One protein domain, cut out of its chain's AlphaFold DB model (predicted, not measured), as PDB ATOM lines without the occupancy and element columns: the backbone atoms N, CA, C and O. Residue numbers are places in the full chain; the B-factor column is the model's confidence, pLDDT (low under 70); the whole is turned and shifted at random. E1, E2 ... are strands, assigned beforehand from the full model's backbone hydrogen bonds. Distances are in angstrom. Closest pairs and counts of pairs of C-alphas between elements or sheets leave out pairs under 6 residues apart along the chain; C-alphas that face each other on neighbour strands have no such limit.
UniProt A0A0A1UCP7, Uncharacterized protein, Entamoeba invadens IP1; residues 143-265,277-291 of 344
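Overview. This is residues 143 to 265 and 277 to 291 of the 344 residues of an uncharacterized protein of Entamoeba invadens IP1 (UniProt A0A0A1UCP7). Two twisted sheets lie partly face to face as an elongated sandwich, with E1, E9, E8, E4 and E6 in one and E2, E3, E7 and E5 in the other. The long strands E8, E9, E3 and E7 run roughly along its length, and E5 of one sheet runs on into E6 of the other. The printed part has 138 residues and no named helix; its nine strands follow each other as E1 to E9 and hold 68 residues, under half, and the class is all strand. The first sheet, order E1, E9, E8, E4, E6, is mixed, and the second, order E2, E3, E7, E5, is antiparallel. The whole is compact, with a radius of gyration of the C-alphas of 15.5 A, and spans 46 by 30 by 25 A.

Arrangement. In the larger sheet E8, residues 248 to 262, bends by 50 degrees at residue 251. It is antiparallel to E9, residues 280 to 290, with N 254 and O 285 2.9 A apart, within hydrogen-bond range. The edge strand E1, residues 156 to 158, is parallel to E9, with N 157 and O 280 at 2.8 A. On the other side of E8 is E4, residues 203 to 208, antiparallel, with N 207 and O 257 at 2.9 A. The other edge strand is E6, residues 224 to 227, antiparallel to E4, with N 206 and O 225 at 2.8 A. This sheet is only just strongly twisted, with C-alphas up to 4.1 A off its best plane. In the second sheet E2, residues 167 to 170, and E3, residues 188 to 197, form a hairpin, with N 194 and O 170 at 2.7 A. E3 is antiparallel to E7, residues 235 to 243, with N 193 and O 237 at 2.8 A. E7 is antiparallel to the edge strand E5, residues 216 to 221, with N 217 and O 242 at 2.8 A. This sheet is strongly twisted, up to 6.6 A off its best plane, and the way across it turns by 86 degrees. E3 and E8 are apart, as are E7 and E9. Residues 173 to 174 pair, parallel, with residues 286 to 287 of E9.

Along the chain. E8 measures 38.3 A from first to last C-alpha, E9 32.8 A, E3 28.8 A and E7 26.3 A. C-alpha 156, where E1 begins, is at (367.772, 310.465, 423.141), and C-alpha 290, where E9 ends, is at (393.922, 302.387, 440.232).

Size, cuts and confidence. The two C-alphas farthest apart, those of Thr 180 and Asp 265, are 48.1 A apart. Residues 266 to 276 are not printed, and C-alphas 265 and 277 stand 14.1 A apart across the cut. The link from E2 to E3 is long. The mean pLDDT of the printed part is 78.0; 31 residues are under 70, among them residues 150 to 156 and 258 to 265.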
ATOM      1  N   LYS A 143     379.302 293.305 445.706       83.75
ATOM      2  CA  LYS A 143     380.271 292.653 444.807       83.75
ATOM      3  C   LYS A 143     379.598 291.923 443.646       83.75
ATOM      4  O   LYS A 143     380.282 291.471 442.734       83.75
ATOM      5  N   THR A 144     378.274 291.771 443.690       85.25
ATOM      6  CA  THR A 144     377.516 291.076 442.647       85.25
ATOM      7  C   THR A 144     377.248 291.973 441.448       85.25
ATOM      8  O   THR A 144     377.008 293.174 441.585       85.25
ATOM      9  N   GLN A 145     377.273 291.378 440.256       83.75
ATOM     10  CA  GLN A 145     376.952 292.081 439.022       83.75
ATOM     11  C   GLN A 145     375.473 292.491 439.004       83.75
ATOM     12  O   GLN A 145     374.577 291.654 439.135       83.75
ATOM     13  N   GLN A 146     375.220 293.782 438.790       83.19
ATOM     14  CA  GLN A 146     373.872 294.308 438.601       83.19
ATOM     15  C   GLN A 146     373.323 293.988 437.199       83.19
ATOM     16  O   GLN A 146     374.100 293.869 436.242       83.19
ATOM     17  N   PRO A 147     371.989 293.849 437.050       81.69
ATOM     18  CA  PRO A 147     371.373 293.532 435.768       81.69
ATOM     19  C   PRO A 147     371.706 294.592 434.713       81.69
ATOM     20  O   PRO A 147     371.649 295.799 434.963       81.69
ATOM     21  N   SER A 148     372.023 294.131 433.505       74.12
ATOM     22  CA  SER A 148     372.273 295.005 432.363       74.12
ATOM     23  C   SER A 148     370.954 295.533 431.798       74.12
ATOM     24  O   SER A 148     370.144 294.769 431.268       74.12
ATOM     25  N   TYR A 149     370.747 296.846 431.861       70.00
ATOM     26  CA  TYR A 149     369.632 297.508 431.184       70.00
ATOM     27  C   TYR A 149     370.021 297.891 429.757       70.00
ATOM     28  O   TYR A 149     371.084 298.477 429.541       70.00
ATOM     29  N   HIS A 150     369.137 297.623 428.793       64.50
ATOM     30  CA  HIS A 150     369.351 298.009 427.400       64.50
ATOM     31  C   HIS A 150     369.513 299.534 427.282       64.50
ATOM     32  O   HIS A 150     368.596 300.299 427.592       64.50
ATOM     33  N   PHE A 151     370.673 299.982 426.803       65.31
ATOM     34  CA  PHE A 151     370.964 301.400 426.614       65.31
ATOM     35  C   PHE A 151     370.387 301.884 425.277       65.31
ATOM     36  O   PHE A 151     371.011 301.781 424.224       65.31
ATOM     37  N   TYR A 152     369.141 302.366 425.297       57.88
ATOM     38  CA  TYR A 152     368.464 302.848 424.091       57.88
ATOM     39  C   TYR A 152     368.775 304.330 423.833       57.88
ATOM     40  O   TYR A 152     368.119 305.219 424.377       57.88
ATOM     41  N   ILE A 153     369.763 304.597 422.976       60.62
ATOM     42  CA  ILE A 153     370.167 305.958 422.576       60.62
ATOM     43  C   ILE A 153     369.317 306.560 421.450       60.62
ATOM     44  O   ILE A 153     369.359 307.769 421.223       60.62
ATOM     45  N   SER A 154     368.539 305.745 420.732       53.78
ATOM     46  CA  SER A 154     367.745 306.233 419.601       53.78
ATOM     47  C   SER A 154     366.643 307.186 420.088       53.78
ATOM     48  O   SER A 154     365.852 306.870 420.978       53.78
ATOM     49  N   GLY A 155     366.631 308.412 419.562       59.28
ATOM     50  CA  GLY A 155     365.733 309.483 420.015       59.28
ATOM     51  C   GLY A 155     366.078 310.093 421.383       59.28
ATOM     52  O   GLY A 155     365.257 310.832 421.929       59.28
ATOM     53  N   ALA A 156     367.254 309.797 421.952       66.56
ATOM     54  CA  ALA A 156     367.772 310.465 423.141       66.56
ATOM     55  C   ALA A 156     368.732 311.601 422.756       66.56
ATOM     56  O   ALA A 156     369.533 311.480 421.831       66.56
ATOM     57  N   THR A 157     368.662 312.717 423.477       70.44
ATOM     58  CA  THR A 157     369.541 313.875 423.262       70.44
ATOM     59  C   THR A 157     370.612 313.910 424.335       70.44
ATOM     60  O   THR A 157     370.312 313.805 425.525       70.44
ATOM     61  N   ARG A 158     371.871 314.075 423.932       72.06
ATOM     62  CA  ARG A 158     372.951 314.266 424.895       72.06
ATOM     63  C   ARG A 158     372.747 315.606 425.595       72.06
ATOM     64  O   ARG A 158     372.700 316.638 424.929       72.06
ATOM     65  N   ALA A 159     372.595 315.588 426.912       70.25
ATOM     66  CA  ALA A 159     372.389 316.800 427.694       70.25
ATOM     67  C   ALA A 159     373.180 316.715 428.992       70.25
ATOM     68  O   ALA A 159     372.931 315.830 429.810       70.25
ATOM     69  N   LEU A 160     374.100 317.663 429.160       72.81
ATOM     70  CA  LEU A 160     374.914 317.798 430.360       72.81
ATOM     71  C   LEU A 160     374.028 318.041 431.586       72.81
ATOM     72  O   LEU A 160     373.006 318.731 431.508       72.81
ATOM     73  N   SER A 161     374.449 317.495 432.724       71.38
ATOM     74  CA  SER A 161     373.896 317.801 434.048       71.38
ATOM     75  C   SER A 161     373.849 319.321 434.277       71.38
ATOM     76  O   SER A 161     374.866 320.003 434.151       71.38
ATOM     77  N   GLY A 162     372.673 319.885 434.580       68.31
ATOM     78  CA  GLY A 162     372.520 321.322 434.810       68.31
ATOM     79  C   GLY A 162     371.078 321.846 434.791       68.31
ATOM     80  O   GLY A 162     370.120 321.175 434.416       68.31
ATOM     81  N   LYS A 163     370.896 323.123 435.154       64.94
ATOM     82  CA  LYS A 163     369.560 323.761 435.185       64.94
ATOM     83  C   LYS A 163     368.839 323.720 433.829       64.94
ATOM     84  O   LYS A 163     367.615 323.632 433.798       64.94
ATOM     85  N   GLN A 164     369.588 323.759 432.724       68.56
ATOM     86  CA  GLN A 164     369.043 323.704 431.362       68.56
ATOM     87  C   GLN A 164     368.434 322.336 431.027       68.56
ATOM     88  O   GLN A 164     367.374 322.278 430.408       68.56
ATOM     89  N   SER A 165     369.051 321.249 431.497       71.69
ATOM     90  CA  SER A 165     368.551 319.878 431.352       71.69
ATOM     91  C   SER A 165     367.546 319.488 432.439       71.69
ATOM     92  O   SER A 165     367.022 318.383 432.418       71.69
ATOM     93  N   ARG A 166     367.218 320.413 433.356       80.38
ATOM     94  CA  ARG A 166     366.232 320.253 434.442       80.38
ATOM     95  C   ARG A 166     366.562 319.147 435.446       80.38
ATOM     96  O   ARG A 166     365.700 318.767 436.237       80.38
ATOM     97  N   TYR A 167     367.814 318.711 435.499       85.56
ATOM     98  CA  TYR A 167     368.320 317.818 436.533       85.56
ATOM     99  C   TYR A 167     369.786 318.134 436.850       85.56
ATOM    100  O   TYR A 167     370.474 318.767 436.052       85.56
ATOM    101  N   SER A 168     370.277 317.705 438.010       87.69
ATOM    102  CA  SER A 168     371.715 317.670 438.287       87.69
ATOM    103  C   SER A 168     372.129 316.374 438.960       87.69
ATOM    104  O   SER A 168     371.412 315.875 439.822       87.69
ATOM    105  N   ILE A 169     373.304 315.884 438.585       88.56
ATOM    106  CA  ILE A 169     374.062 314.825 439.251       88.56
ATOM    107  C   ILE A 169     375.419 315.415 439.637       88.56
ATOM    108  O   ILE A 169     376.042 316.092 438.812       88.56
ATOM    109  N   THR A 170     375.859 315.233 440.882       89.50
ATOM    110  CA  THR A 170     377.147 315.749 441.376       89.50
ATOM    111  C   THR A 170     377.704 314.855 442.494       89.50
ATOM    112  O   THR A 170     376.959 314.567 443.422       89.50
ATOM    113  N   PRO A 171     378.983 314.445 442.461       90.62
ATOM    114  CA  PRO A 171     379.928 314.643 441.364       90.62
ATOM    115  C   PRO A 171     379.595 313.757 440.149       90.62
ATOM    116  O   PRO A 171     378.905 312.747 440.260       90.62
ATOM    117  N   THR A 172     380.042 314.164 438.958       86.56
ATOM    118  CA  THR A 172     379.980 313.344 437.728       86.56
ATOM    119  C   THR A 172     381.284 312.597 437.457       86.56
ATOM    120  O   THR A 172     381.323 311.721 436.592       86.56
ATOM    121  N   ARG A 173     382.350 312.946 438.185       87.56
ATOM    122  CA  ARG A 173     383.636 312.261 438.181       87.56
ATOM    123  C   ARG A 173     383.803 311.566 439.526       87.56
ATOM    124  O   ARG A 173     383.728 312.249 440.539       87.56
ATOM    125  N   LEU A 174     383.983 310.251 439.502       89.31
ATOM    126  CA  LEU A 174     384.128 309.413 440.688       89.31
ATOM    127  C   LEU A 174     385.559 308.883 440.751       89.31
ATOM    128  O   LEU A 174     386.018 308.217 439.815       89.31
ATOM    129  N   ASP A 175     386.254 309.198 441.836       86.69
ATOM    130  CA  ASP A 175     387.614 308.736 442.122       86.69
ATOM    131  C   ASP A 175     387.685 307.768 443.311       86.69
ATOM    132  O   ASP A 175     388.704 307.111 443.526       86.69
ATOM    133  N   PHE A 176     386.585 307.610 444.050       85.56
ATOM    134  CA  PHE A 176     386.469 306.768 445.234       85.56
ATOM    135  C   PHE A 176     387.498 307.122 446.324       85.56
ATOM    136  O   PHE A 176     388.003 306.232 447.023       85.56
ATOM    137  N   GLY A 177     387.808 308.417 446.464       70.19
ATOM    138  CA  GLY A 177     388.731 308.979 447.452       70.19
ATOM    139  C   GLY A 177     390.204 308.724 447.132       70.19
ATOM    140  O   GLY A 177     391.016 308.541 448.045       70.19
ATOM    141  N   ASN A 178     390.549 308.613 445.848       63.84
ATOM    142  CA  ASN A 178     391.860 308.155 445.402       63.84
ATOM    143  C   ASN A 178     392.826 309.305 445.075       63.84
ATOM    144  O   ASN A 178     393.218 309.475 443.926       63.84
ATOM    145  N   ASP A 179     393.281 310.025 446.104       58.47
ATOM    146  CA  ASP A 179     394.371 311.004 445.945       58.47
ATOM    147  C   ASP A 179     395.752 310.391 446.253       58.47
ATOM    148  O   ASP A 179     396.778 310.876 445.781       58.47
ATOM    149  N   THR A 180     395.806 309.321 447.063       58.66
ATOM    150  CA  THR A 180     397.078 308.764 447.586       58.66
ATOM    151  C   THR A 180     397.103 307.250 447.850       58.66
ATOM    152  O   THR A 180     398.176 306.704 448.110       58.66
ATOM    153  N   LYS A 181     395.966 306.535 447.808       65.50
ATOM    154  CA  LYS A 181     395.879 305.123 448.237       65.50
ATOM    155  C   LYS A 181     395.257 304.226 447.175       65.50
ATOM    156  O   LYS A 181     394.037 304.197 447.035       65.50
ATOM    157  N   LEU A 182     396.084 303.386 446.557       67.81
ATOM    158  CA  LEU A 182     395.669 302.333 445.622       67.81
ATOM    159  C   LEU A 182     394.583 301.411 446.213       67.81
ATOM    160  O   LEU A 182     394.570 301.124 447.415       67.81
ATOM    161  N   THR A 183     393.664 300.942 445.370       72.88
ATOM    162  CA  THR A 183     392.565 300.047 445.768       72.88
ATOM    163  C   THR A 183     393.050 298.601 445.812       72.88
ATOM    164  O   THR A 183     393.497 298.068 444.803       72.88
ATOM    165  N   ALA A 184     392.980 297.941 446.971       75.62
ATOM    166  CA  ALA A 184     393.357 296.533 447.082       75.62
ATOM    167  C   ALA A 184     392.424 295.635 446.247       75.62
ATOM    168  O   ALA A 184     391.220 295.889 446.166       75.62
ATOM    169  N   ILE A 185     392.970 294.570 445.657       80.06
ATOM    170  CA  ILE A 185     392.177 293.604 444.888       80.06
ATOM    171  C   ILE A 185     391.144 292.928 445.802       80.06
ATOM    172  O   ILE A 185     391.442 292.564 446.938       80.06
ATOM    173  N   GLY A 186     389.909 292.796 445.317       79.00
ATOM    174  CA  GLY A 186     388.780 292.194 446.027       79.00
ATOM    175  C   GLY A 186     388.127 293.092 447.083       79.00
ATOM    176  O   GLY A 186     387.115 292.695 447.682       79.00
ATOM    177  N   HIS A 187     388.662 294.298 447.310       82.25
ATOM    178  CA  HIS A 187     388.065 295.295 448.195       82.25
ATOM    179  C   HIS A 187     387.064 296.178 447.452       82.25
ATOM    180  O   HIS A 187     387.298 296.625 446.329       82.25
ATOM    181  N   THR A 188     385.952 296.462 448.129       87.31
ATOM    182  CA  THR A 188     384.901 297.343 447.627       87.31
ATOM    183  C   THR A 188     385.104 298.751 448.179       87.31
ATOM    184  O   THR A 188     385.197 298.931 449.395       87.31
ATOM    185  N   ARG A 189     385.157 299.755 447.301       88.06
ATOM    186  CA  ARG A 189     385.104 301.179 447.666       88.06
ATOM    187  C   ARG A 189     383.773 301.779 447.257       88.06
ATOM    188  O   ARG A 189     383.073 301.204 446.429       88.06
ATOM    189  N   PHE A 190     383.432 302.924 447.836       90.75
ATOM    190  CA  PHE A 190     382.197 303.618 447.509       90.75
ATOM    191  C   PHE A 190     382.378 305.127 447.444       90.75
ATOM    192  O   PHE A 190     383.220 305.698 448.131       90.75
ATOM    193  N   GLU A 191     381.539 305.760 446.636       91.38
ATOM    194  CA  GLU A 191     381.432 307.206 446.530       91.38
ATOM    195  C   GLU A 191     379.961 307.599 446.387       91.38
ATOM    196  O   GLU A 191     379.158 306.882 445.782       91.38
ATOM    197  N   LYS A 192     379.587 308.727 446.993       92.94
ATOM    198  CA  LYS A 192     378.210 309.222 446.998       92.94
ATOM    199  C   LYS A 192     378.037 310.304 445.945       92.94
ATOM    200  O   LYS A 192     378.840 311.223 445.853       92.94
ATOM    201  N   MET A 193     376.930 310.222 445.223       93.19
ATOM    202  CA  MET A 193     376.461 311.243 444.300       93.19
ATOM    203  C   MET A 193     375.127 311.801 444.768       93.19
ATOM    204  O   MET A 193     374.258 311.085 445.262       93.19
ATOM    205  N   GLU A 194     374.944 313.086 444.538       93.19
ATOM    206  CA  GLU A 194     373.709 313.808 444.754       93.19
ATOM    207  C   GLU A 194     372.977 314.007 443.434       93.19
ATOM    208  O   GLU A 194     373.502 314.587 442.482       93.19
ATOM    209  N   VAL A 195     371.732 313.544 443.392       91.06
ATOM    210  CA  VAL A 195     370.842 313.677 442.246       91.06
ATOM    211  C   VAL A 195     369.674 314.582 442.610       91.06
ATOM    212  O   VAL A 195     368.930 314.326 443.559       91.06
ATOM    213  N   LYS A 196     369.457 315.631 441.818       89.38
ATOM    214  CA  LYS A 196     368.362 316.582 442.006       89.38
ATOM    215  C   LYS A 196     367.521 316.715 440.747       89.38
ATOM    216  O   LYS A 196     368.036 316.912 439.650       89.38
ATOM    217  N   ASN A 197     366.206 316.652 440.929       87.19
ATOM    218  CA  ASN A 197     365.222 316.939 439.893       87.19
ATOM    219  C   ASN A 197     364.813 318.420 439.982       87.19
ATOM    220  O   ASN A 197     364.195 318.831 440.964       87.19
ATOM    221  N   TYR A 198     365.135 319.221 438.964       84.88
ATOM    222  CA  TYR A 198     364.693 320.620 438.861       84.88
ATOM    223  C   TYR A 198     363.366 320.775 438.112       84.88
ATOM    224  O   TYR A 198     362.866 321.894 437.950       84.88
ATOM    225  N   SER A 199     362.765 319.679 437.650       78.56
ATOM    226  CA  SER A 199     361.445 319.716 437.046       78.56
ATOM    227  C   SER A 199     360.393 320.162 438.062       78.56
ATOM    228  O   SER A 199     360.294 319.659 439.183       78.56
ATOM    229  N   LYS A 200     359.567 321.126 437.649       76.44
ATOM    230  CA  LYS A 200     358.530 321.718 438.505       76.44
ATOM    231  C   LYS A 200     357.334 320.796 438.718       76.44
ATOM    232  O   LYS A 200     356.619 320.976 439.698       76.44
ATOM    233  N   ASN A 201     357.058 319.885 437.791       74.38
ATOM    234  CA  ASN A 201     355.824 319.094 437.787       74.38
ATOM    235  C   ASN A 201     355.989 317.661 437.270       74.38
ATOM    236  O   ASN A 201     355.010 316.925 437.262       74.38
ATOM    237  N   LYS A 202     357.187 317.256 436.839       73.94
ATOM    238  CA  LYS A 202     357.412 315.916 436.287       73.94
ATOM    239  C   LYS A 202     358.365 315.134 437.162       73.94
ATOM    240  O   LYS A 202     359.379 315.663 437.619       73.94
ATOM    241  N   TRP A 203     358.045 313.867 437.342       77.81
ATOM    242  CA  TRP A 203     358.976 312.909 437.897       77.81
ATOM    243  C   TRP A 203     360.099 312.629 436.899       77.81
ATOM    244  O   TRP A 203     359.932 312.794 435.683       77.81
ATOM    245  N   MET A 204     361.229 312.206 437.448       81.19
ATOM    246  CA  MET A 204     362.430 311.835 436.719       81.19
ATOM    247  C   MET A 204     362.810 310.410 437.103       81.19
ATOM    248  O   MET A 204     362.925 310.127 438.293       81.19
ATOM    249  N   MET A 205     363.041 309.544 436.118       82.19
ATOM    250  CA  MET A 205     363.758 308.285 436.342       82.19
ATOM    251  C   MET A 205     365.188 308.419 435.833       82.19
ATOM    252  O   MET A 205     365.396 308.985 434.760       82.19
ATOM    253  N   ILE A 206     366.140 307.860 436.573       85.31
ATOM    254  CA  ILE A 206     367.520 307.646 436.144       85.31
ATOM    255  C   ILE A 206     367.839 306.153 436.203       85.31
ATOM    256  O   ILE A 206     367.513 305.501 437.194       85.31
ATOM    257  N   ILE A 207     368.487 305.633 435.161       84.31
ATOM    258  CA  ILE A 207     369.064 304.284 435.134       84.31
ATOM    259  C   ILE A 207     370.576 304.407 434.949       84.31
ATOM    260  O   ILE A 207     371.031 305.011 433.973       84.31
ATOM    261  N   PHE A 208     371.345 303.807 435.861       88.12
ATOM    262  CA  PHE A 208     372.795 303.654 435.727       88.12
ATOM    263  C   PHE A 208     373.117 302.338 435.005       88.12
ATOM    264  O   PHE A 208     372.762 301.252 435.474       88.12
ATOM    265  N   HIS A 209     373.773 302.423 433.846       82.62
ATOM    266  CA  HIS A 209     374.085 301.255 433.023       82.62
ATOM    267  C   HIS A 209     375.469 300.712 433.386       82.62
ATOM    268  O   HIS A 209     376.492 301.194 432.905       82.62
ATOM    269  N   THR A 210     375.501 299.694 434.242       84.00
ATOM    270  CA  THR A 210     376.739 299.032 434.664       84.00
ATOM    271  C   THR A 210     377.283 298.131 433.550       84.00
ATOM    272  O   THR A 210     376.525 297.310 433.024       84.00
ATOM    273  N   PRO A 211     378.577 298.226 433.193       79.81
ATOM    274  CA  PRO A 211     379.204 297.257 432.300       79.81
ATOM    275  C   PRO A 211     379.232 295.869 432.954       79.81
ATOM    276  O   PRO A 211     379.271 295.757 434.179       79.81
ATOM    277  N   ASN A 212     379.216 294.826 432.129       80.38
ATOM    278  CA  ASN A 212     379.486 293.459 432.564       80.38
ATOM    279  C   ASN A 212     380.935 293.133 432.189       80.38
ATOM    280  O   ASN A 212     381.228 292.953 431.007       80.38
ATOM    281  N   ASN A 213     381.836 293.154 433.171       78.38
ATOM    282  CA  ASN A 213     383.266 292.935 432.974       78.38
ATOM    283  C   ASN A 213     383.805 292.027 434.103       78.38
ATOM    284  O   ASN A 213     383.465 292.265 435.263       78.38
ATOM    285  N   PRO A 214     384.619 290.997 433.802       79.00
ATOM    286  CA  PRO A 214     385.238 290.153 434.828       79.00
ATOM    287  C   PRO A 214     386.270 290.878 435.713       79.00
ATOM    288  O   PRO A 214     386.492 290.461 436.845       79.00
ATOM    289  N   GLU A 215     386.891 291.958 435.238       80.25
ATOM    290  CA  GLU A 215     387.968 292.672 435.939       80.25
ATOM    291  C   GLU A 215     387.471 293.580 437.069       80.25
ATOM    292  O   GLU A 215     388.190 293.850 438.032       80.25
ATOM    293  N   TYR A 216     386.242 294.086 436.964       85.50
ATOM    294  CA  TYR A 216     385.666 295.001 437.941       85.50
ATOM    295  C   TYR A 216     384.140 294.934 437.945       85.50
ATOM    296  O   TYR A 216     383.495 294.748 436.916       85.50
ATOM    297  N   THR A 217     383.546 295.175 439.110       89.56
ATOM    298  CA  THR A 217     382.094 295.241 439.288       89.56
ATOM    299  C   THR A 217     381.687 296.601 439.829       89.56
ATOM    300  O   THR A 217     382.218 297.061 440.842       89.56
ATOM    301  N   PHE A 218     380.711 297.218 439.161       90.56
ATOM    302  CA  PHE A 218     380.025 298.413 439.640       90.56
ATOM    303  C   PHE A 218     378.658 298.048 440.200       90.56
ATOM    304  O   PHE A 218     377.903 297.303 439.573       90.56
ATOM    305  N   TYR A 219     378.323 298.634 441.344       92.19
ATOM    306  CA  TYR A 219     377.016 298.489 441.966       92.19
ATOM    307  C   TYR A 219     376.489 299.867 442.367       92.19
ATOM    308  O   TYR A 219     377.118 300.571 443.147       92.19
ATOM    309  N   PHE A 220     375.335 300.268 441.844       92.56
ATOM    310  CA  PHE A 220     374.670 301.518 442.208       92.56
ATOM    311  C   PHE A 220     373.513 301.243 443.168       92.56
ATOM    312  O   PHE A 220     372.666 300.390 442.899       92.56
ATOM    313  N   ASP A 221     373.455 301.988 444.266       90.94
ATOM    314  CA  ASP A 221     372.388 301.909 445.261       90.94
ATOM    315  C   ASP A 221     371.668 303.265 445.389       90.94
ATOM    316  O   ASP A 221     372.220 304.195 445.994       90.94
ATOM    317  N   PRO A 222     370.467 303.423 444.797       91.19
ATOM    318  CA  PRO A 222     369.785 302.488 443.889       91.19
ATOM    319  C   PRO A 222     370.286 302.577 442.428       91.19
ATOM    320  O   PRO A 222     370.664 303.648 441.955       91.19
ATOM    321  N   GLN A 223     370.204 301.471 441.671       87.31
ATOM    322  CA  GLN A 223     370.549 301.430 440.233       87.31
ATOM    323  C   GLN A 223     369.509 302.134 439.349       87.31
ATOM    324  O   GLN A 223     369.850 302.755 438.339       87.31
ATOM    325  N   VAL A 224     368.234 302.034 439.740       86.19
ATOM    326  CA  VAL A 224     367.114 302.750 439.126       86.19
ATOM    327  C   VAL A 224     366.542 303.700 440.165       86.19
ATOM    328  O   VAL A 224     365.979 303.272 441.172       86.19
ATOM    329  N   LEU A 225     366.692 304.996 439.920       87.00
ATOM    330  CA  LEU A 225     366.257 306.045 440.829       87.00
ATOM    331  C   LEU A 225     365.051 306.776 440.242       87.00
ATOM    332  O   LEU A 225     365.111 307.256 439.115       87.00
ATOM    333  N   ILE A 226     363.981 306.914 441.023       83.19
ATOM    334  CA  ILE A 226     362.779 307.665 440.643       83.19
ATOM    335  C   ILE A 226     362.619 308.848 441.603       83.19
ATOM    336  O   ILE A 226     362.507 308.662 442.810       83.19
ATOM    337  N   ILE A 227     362.598 310.070 441.067       83.31
ATOM    338  CA  ILE A 227     362.559 311.316 441.843       83.31
ATOM    339  C   ILE A 227     361.324 312.137 441.479       83.31
ATOM    340  O   ILE A 227     361.169 312.583 440.337       83.31
ATOM    341  N   ARG A 228     360.481 312.420 442.477       81.06
ATOM    342  CA  ARG A 228     359.326 313.325 442.342       81.06
ATOM    343  C   ARG A 228     359.758 314.792 442.152       81.06
ATOM    344  O   ARG A 228     360.830 315.184 442.616       81.06
ATOM    345  N   PRO A 229     358.936 315.625 441.491       79.12
ATOM    346  CA  PRO A 229     359.225 317.049 441.336       79.12
ATOM    347  C   PRO A 229     359.210 317.797 442.681       79.12
ATOM    348  O   PRO A 229     358.588 317.354 443.646       79.12
ATOM    349  N   ARG A 230     359.845 318.979 442.717       77.38
ATOM    350  CA  ARG A 230     359.835 319.940 443.849       77.38
ATOM    351  C   ARG A 230     360.394 319.435 445.187       77.38
ATOM    352  O   ARG A 230     360.112 320.040 446.219       77.38
ATOM    353  N   ILE A 231     361.206 318.383 445.208       81.75
ATOM    354  CA  ILE A 231     361.961 318.058 446.426       81.75
ATOM    355  C   ILE A 231     363.073 319.098 446.608       81.75
ATOM    356  O   ILE A 231     363.855 319.362 445.694       81.75
ATOM    357  N   ALA A 232     363.130 319.695 447.800       75.06
ATOM    358  CA  ALA A 232     364.156 320.672 448.153       75.06
ATOM    359  C   ALA A 232     365.549 320.022 448.278       75.06
ATOM    360  O   ALA A 232     366.530 320.563 447.752       75.06
ATOM    361  N   SER A 233     365.619 318.850 448.916       84.38
ATOM    362  CA  SER A 233     366.840 318.072 449.125       84.38
ATOM    363  C   SER A 233     367.235 317.214 447.906       84.38
ATOM    364  O   SER A 233     366.372 316.670 447.210       84.38
ATOM    365  N   PRO A 234     368.537 317.064 447.623       86.44
ATOM    366  CA  PRO A 234     369.009 316.066 446.669       86.44
ATOM    367  C   PRO A 234     368.781 314.639 447.201       86.44
ATOM    368  O   PRO A 234     368.686 314.424 448.409       86.44
ATOM    369  N   HIS A 235     368.683 313.662 446.297       91.25
ATOM    370  CA  HIS A 235     368.722 312.238 446.648       91.25
ATOM    371  C   HIS A 235     370.157 311.753 446.574       91.25
ATOM    372  O   HIS A 235     370.860 312.064 445.615       91.25
ATOM    373  N   THR A 236     370.565 310.955 447.550       93.06
ATOM    374  CA  THR A 236     371.875 310.313 447.542       93.06
ATOM    375  C   THR A 236     371.803 308.986 446.794       93.06
ATOM    376  O   THR A 236     370.970 308.141 447.111       93.06
ATOM    377  N   VAL A 237     372.700 308.801 445.831       92.94
ATOM    378  CA  VAL A 237     373.003 307.519 445.188       92.94
ATOM    379  C   VAL A 237     374.419 307.138 445.578       92.94
ATOM    380  O   VAL A 237     375.317 307.971 445.499       92.94
ATOM    381  N   THR A 238     374.639 305.891 445.975       93.38
ATOM    382  CA  THR A 238     375.991 305.396 446.264       93.38
ATOM    383  C   THR A 238     376.463 304.511 445.120       93.38
ATOM    384  O   THR A 238     375.777 303.560 444.755       93.38
ATOM    385  N   CYS A 239     377.619 304.823 444.541       92.62
ATOM    386  CA  CYS A 239     378.314 303.940 443.612       92.62
ATOM    387  C   CYS A 239     379.341 303.133 444.402       92.62
ATOM    388  O   CYS A 239     380.161 303.718 445.105       92.62
ATOM    389  N   TYR A 240     379.303 301.814 444.278       91.69
ATOM    390  CA  TYR A 240     380.309 300.900 444.788       91.69
ATOM    391  C   TYR A 240     381.124 300.352 443.618       91.69
ATOM    392  O   TYR A 240     380.566 300.007 442.574       91.69
ATOM    393  N   ILE A 241     382.432 300.236 443.811       88.69
ATOM    394  CA  ILE A 241     383.350 299.587 442.878       88.69
ATOM    395  C   ILE A 241     384.109 298.482 443.599       88.69
ATOM    396  O   ILE A 241     384.637 298.693 444.690       88.69
ATOM    397  N   THR A 242     384.189 297.314 442.974       88.44
ATOM    398  CA  THR A 242     385.083 296.226 443.381       88.44
ATOM    399  C   THR A 242     385.991 295.895 442.210       88.44
ATOM    400  O   THR A 242     385.491 295.652 441.115       88.44
ATOM    401  N   ILE A 243     387.305 295.900 442.427       85.50
ATOM    402  CA  ILE A 243     388.290 295.522 441.407       85.50
ATOM    403  C   ILE A 243     388.771 294.100 441.702       85.50
ATOM    404  O   ILE A 243     389.165 293.813 442.832       85.50
ATOM    405  N   HIS A 244     388.732 293.218 440.708       82.75
ATOM    406  CA  HIS A 244     389.007 291.782 440.854       82.75
ATOM    407  C   HIS A 244     390.410 291.371 440.398       82.75
ATOM    408  O   HIS A 244     390.876 290.304 440.787       82.75
ATOM    409  N   CYS A 245     391.103 292.214 439.633       75.00
ATOM    410  CA  CYS A 245     392.465 291.972 439.145       75.00
ATOM    411  C   CYS A 245     393.319 293.258 439.164       75.00
ATOM    412  O   CYS A 245     392.915 294.289 439.704       75.00
ATOM    413  N   THR A 246     394.538 293.214 438.625       73.00
ATOM    414  CA  THR A 246     395.497 294.332 438.669       73.00
ATOM    415  C   THR A 246     395.209 295.452 437.649       73.00
ATOM    416  O   THR A 246     396.126 295.960 437.005       73.00
ATOM    417  N   THR A 247     393.960 295.895 437.495       67.88
ATOM    418  CA  THR A 247     393.565 296.860 436.447       67.88
ATOM    419  C   THR A 247     393.726 298.327 436.870       67.88
ATOM    420  O   THR A 247     393.486 298.715 438.016       67.88
ATOM    421  N   ARG A 248     394.095 299.184 435.907       69.81
ATOM    422  CA  ARG A 248     394.010 300.651 436.024       69.81
ATOM    423  C   ARG A 248     392.838 301.178 435.213       69.81
ATOM    424  O   ARG A 248     392.814 301.035 433.993       69.81
ATOM    425  N   ILE A 249     391.889 301.829 435.877       73.50
ATOM    426  CA  ILE A 249     390.703 302.406 435.251       73.50
ATOM    427  C   ILE A 249     390.937 303.906 435.076       73.50
ATOM    428  O   ILE A 249     390.871 304.679 436.031       73.50
ATOM    429  N   ARG A 250     391.206 304.329 433.838       74.06
ATOM    430  CA  ARG A 250     391.440 305.738 433.488       74.06
ATOM    431  C   ARG A 250     390.295 306.275 432.645       74.06
ATOM    432  O   ARG A 250     390.098 305.830 431.520       74.06
ATOM    433  N   ASP A 251     389.560 307.229 433.210       75.75
ATOM    434  CA  ASP A 251     388.455 307.941 432.561       75.75
ATOM    435  C   ASP A 251     387.385 307.020 431.934       75.75
ATOM    436  O   ASP A 251     386.832 307.305 430.866       75.75
ATOM    437  N   LEU A 252     387.061 305.911 432.611       80.19
ATOM    438  CA  LEU A 252     385.998 305.006 432.177       80.19
ATOM    439  C   LEU A 252     384.657 305.739 432.192       80.19
ATOM    440  O   LEU A 252     384.272 306.336 433.195       80.19
ATOM    441  N   LYS A 253     383.925 305.663 431.080       80.81
ATOM    442  CA  LYS A 253     382.622 306.313 430.925       80.81
ATOM    443  C   LYS A 253     381.502 305.326 431.216       80.81
ATOM    444  O   LYS A 253     381.273 304.419 430.420       80.81
ATOM    445  N   ILE A 254     380.790 305.523 432.323       81.12
ATOM    446  CA  ILE A 254     379.560 304.782 432.621       81.12
ATOM    447  C   ILE A 254     378.359 305.600 432.145       81.12
ATOM    448  O   ILE A 254     378.112 306.676 432.698       81.12
ATOM    449  N   PRO A 255     377.596 305.117 431.150       81.00
ATOM    450  CA  PRO A 255     376.428 305.834 430.682       81.00
ATOM    451  C   PRO A 255     375.292 305.761 431.701       81.00
ATOM    452  O   PRO A 255     375.028 304.727 432.320       81.00
ATOM    453  N   TYR A 256     374.561 306.861 431.825       78.38
ATOM    454  CA  TYR A 256     373.271 306.896 432.498       78.38
ATOM    455  C   TYR A 256     372.213 307.478 431.564       78.38
ATOM    456  O   TYR A 256     372.496 308.339 430.726       78.38
ATOM    457  N   SER A 257     370.979 306.997 431.698       78.06
ATOM    458  CA  SER A 257     369.831 307.510 430.951       78.06
ATOM    459  C   SER A 257     368.819 308.136 431.901       78.06
ATOM    460  O   SER A 257     368.525 307.583 432.962       78.06
ATOM    461  N   THR A 258     368.294 309.307 431.534       68.31
ATOM    462  CA  THR A 258     367.230 309.986 432.276       68.31
ATOM    463  C   THR A 258     365.965 310.121 431.433       68.31
ATOM    464  O   THR A 258     366.002 310.357 430.220       68.31
ATOM    465  N   PHE A 259     364.823 309.949 432.094       66.00
ATOM    466  CA  PHE A 259     363.500 309.955 431.480       66.00
ATOM    467  C   PHE A 259     362.656 311.046 432.143       66.00
ATOM    468  O   PHE A 259     362.373 310.975 433.340       66.00
ATOM    469  N   GLU A 260     362.253 312.062 431.372       53.22
ATOM    470  CA  GLU A 260     361.285 313.069 431.824       53.22
ATOM    471  C   GLU A 260     359.848 312.596 431.513       53.22
ATOM    472  O   GLU A 260     359.603 312.096 430.414       53.22
ATOM    473  N   ASN A 261     358.890 312.874 432.420       54.28
ATOM    474  CA  ASN A 261     357.423 312.630 432.322       54.28
ATOM    475  C   ASN A 261     356.873 311.324 432.935       54.28
ATOM    476  O   ASN A 261     355.980 310.719 432.356       54.28
ATOM    477  N   TRP A 262     357.348 310.915 434.109       52.16
ATOM    478  CA  TRP A 262     356.834 309.715 434.787       52.16
ATOM    479  C   TRP A 262     355.598 310.026 435.668       52.16
ATOM    480  O   TRP A 262     355.579 311.041 436.369       52.16
ATOM    481  N   MET A 263     354.561 309.187 435.631       52.66
ATOM    482  CA  MET A 263     353.384 309.191 436.519       52.66
ATOM    483  C   MET A 263     353.263 307.858 437.287       52.66
ATOM    484  O   MET A 263     353.870 306.856 436.923       52.66
ATOM    485  N   ASP A 264     352.502 307.832 438.387       49.28
ATOM    486  CA  ASP A 264     352.446 306.680 439.314       49.28
ATOM    487  C   ASP A 264     351.812 305.415 438.677       49.28
ATOM    488  O   ASP A 264     352.192 304.281 438.986       49.28
ATOM    489  N   ASP A 265     350.932 305.599 437.684       53.69
ATOM    490  CA  ASP A 265     350.352 304.520 436.866       53.69
ATOM    491  C   ASP A 265     351.365 303.853 435.910       53.69
ATOM    492  O   ASP A 265     351.181 302.700 435.498       53.69
ATOM    493  N   VAL A 277     357.608 307.966 425.669       53.03
ATOM    494  CA  VAL A 277     358.640 308.834 426.269       53.03
ATOM    495  C   VAL A 277     359.137 309.864 425.244       53.03
ATOM    496  O   VAL A 277     359.989 309.571 424.405       53.03
ATOM    497  N   ARG A 278     358.638 311.104 425.336       52.97
ATOM    498  CA  ARG A 278     358.965 312.189 424.385       52.97
ATOM    499  C   ARG A 278     360.336 312.847 424.586       52.97
ATOM    500  O   ARG A 278     360.824 313.486 423.659       52.97
ATOM    501  N   ARG A 279     360.950 312.755 425.774       58.69
ATOM    502  CA  ARG A 279     362.273 313.347 426.058       58.69
ATOM    503  C   ARG A 279     363.138 312.386 426.857       58.69
ATOM    504  O   ARG A 279     362.810 312.041 427.990       58.69
ATOM    505  N   ARG A 280     364.229 311.968 426.226       67.00
ATOM    506  CA  ARG A 280     365.265 311.105 426.789       67.00
ATOM    507  C   ARG A 280     366.572 311.873 426.759       67.00
ATOM    508  O   ARG A 280     366.920 312.430 425.714       67.00
ATOM    509  N   HIS A 281     367.271 311.892 427.883       72.00
ATOM    510  CA  HIS A 281     368.627 312.409 427.946       72.00
ATOM    511  C   HIS A 281     369.586 311.300 428.348       72.00
ATOM    512  O   HIS A 281     369.213 310.373 429.063       72.00
ATOM    513  N   TYR A 282     370.817 311.384 427.862       78.75
ATOM    514  CA  TYR A 282     371.898 310.525 428.321       78.75
ATOM    515  C   TYR A 282     373.168 311.347 428.495       78.75
ATOM    516  O   TYR A 282     373.386 312.334 427.783       78.75
ATOM    517  N   ASP A 283     373.993 310.922 429.438       79.44
ATOM    518  CA  ASP A 283     375.357 311.406 429.617       79.44
ATOM    519  C   ASP A 283     376.189 310.317 430.312       79.44
ATOM    520  O   ASP A 283     375.694 309.211 430.541       79.44
ATOM    521  N   ASN A 284     377.456 310.606 430.615       83.94
ATOM    522  CA  ASN A 284     378.362 309.646 431.238       83.94
ATOM    523  C   ASN A 284     378.896 310.138 432.585       83.94
ATOM    524  O   ASN A 284     379.291 311.295 432.718       83.94
ATOM    525  N   LEU A 285     378.994 309.217 433.541       83.94
ATOM    526  CA  LEU A 285     379.883 309.347 434.691       83.94
ATOM    527  C   LEU A 285     381.307 309.003 434.256       83.94
ATOM    528  O   LEU A 285     381.498 308.070 433.475       83.94
ATOM    529  N   VAL A 286     382.292 309.737 434.758       83.94
ATOM    530  CA  VAL A 286     383.713 309.478 434.506       83.94
ATOM    531  C   VAL A 286     384.314 308.834 435.744       83.94
ATOM    532  O   VAL A 286     384.313 309.436 436.810       83.94
ATOM    533  N   ILE A 287     384.842 307.626 435.615       83.06
ATOM    534  CA  ILE A 287     385.458 306.893 436.718       83.06
ATOM    535  C   ILE A 287     386.965 306.839 436.530       83.06
ATOM    536  O   ILE A 287     387.459 306.502 435.454       83.06
ATOM    537  N   THR A 288     387.695 307.188 437.586       80.00
ATOM    538  CA  THR A 288     389.158 307.124 437.633       80.00
ATOM    539  C   THR A 288     389.585 306.387 438.898       80.00
ATOM    540  O   THR A 288     389.351 306.872 439.994       80.00
ATOM    541  N   THR A 289     390.205 305.214 438.786       78.06
ATOM    542  CA  THR A 289     390.743 304.502 439.954       78.06
ATOM    543  C   THR A 289     391.842 303.524 439.553       78.06
ATOM    544  O   THR A 289     391.817 302.971 438.455       78.06
ATOM    545  N   ASP A 290     392.796 303.293 440.452       65.69
ATOM    546  CA  ASP A 290     393.922 302.387 440.232       65.69
ATOM    547  C   ASP A 290     393.906 301.263 441.280       65.69
ATOM    548  O   ASP A 290     393.793 301.517 442.487       65.69
ATOM    549  N   ALA A 291     394.050 300.016 440.823       65.25
ATOM    550  CA  ALA A 291     394.283 298.878 441.703       65.25
ATOM    551  C   ALA A 291     395.711 298.884 442.272       65.25
ATOM    552  O   ALA A 291     396.654 299.391 441.657       65.25
TER     553      ALA A 291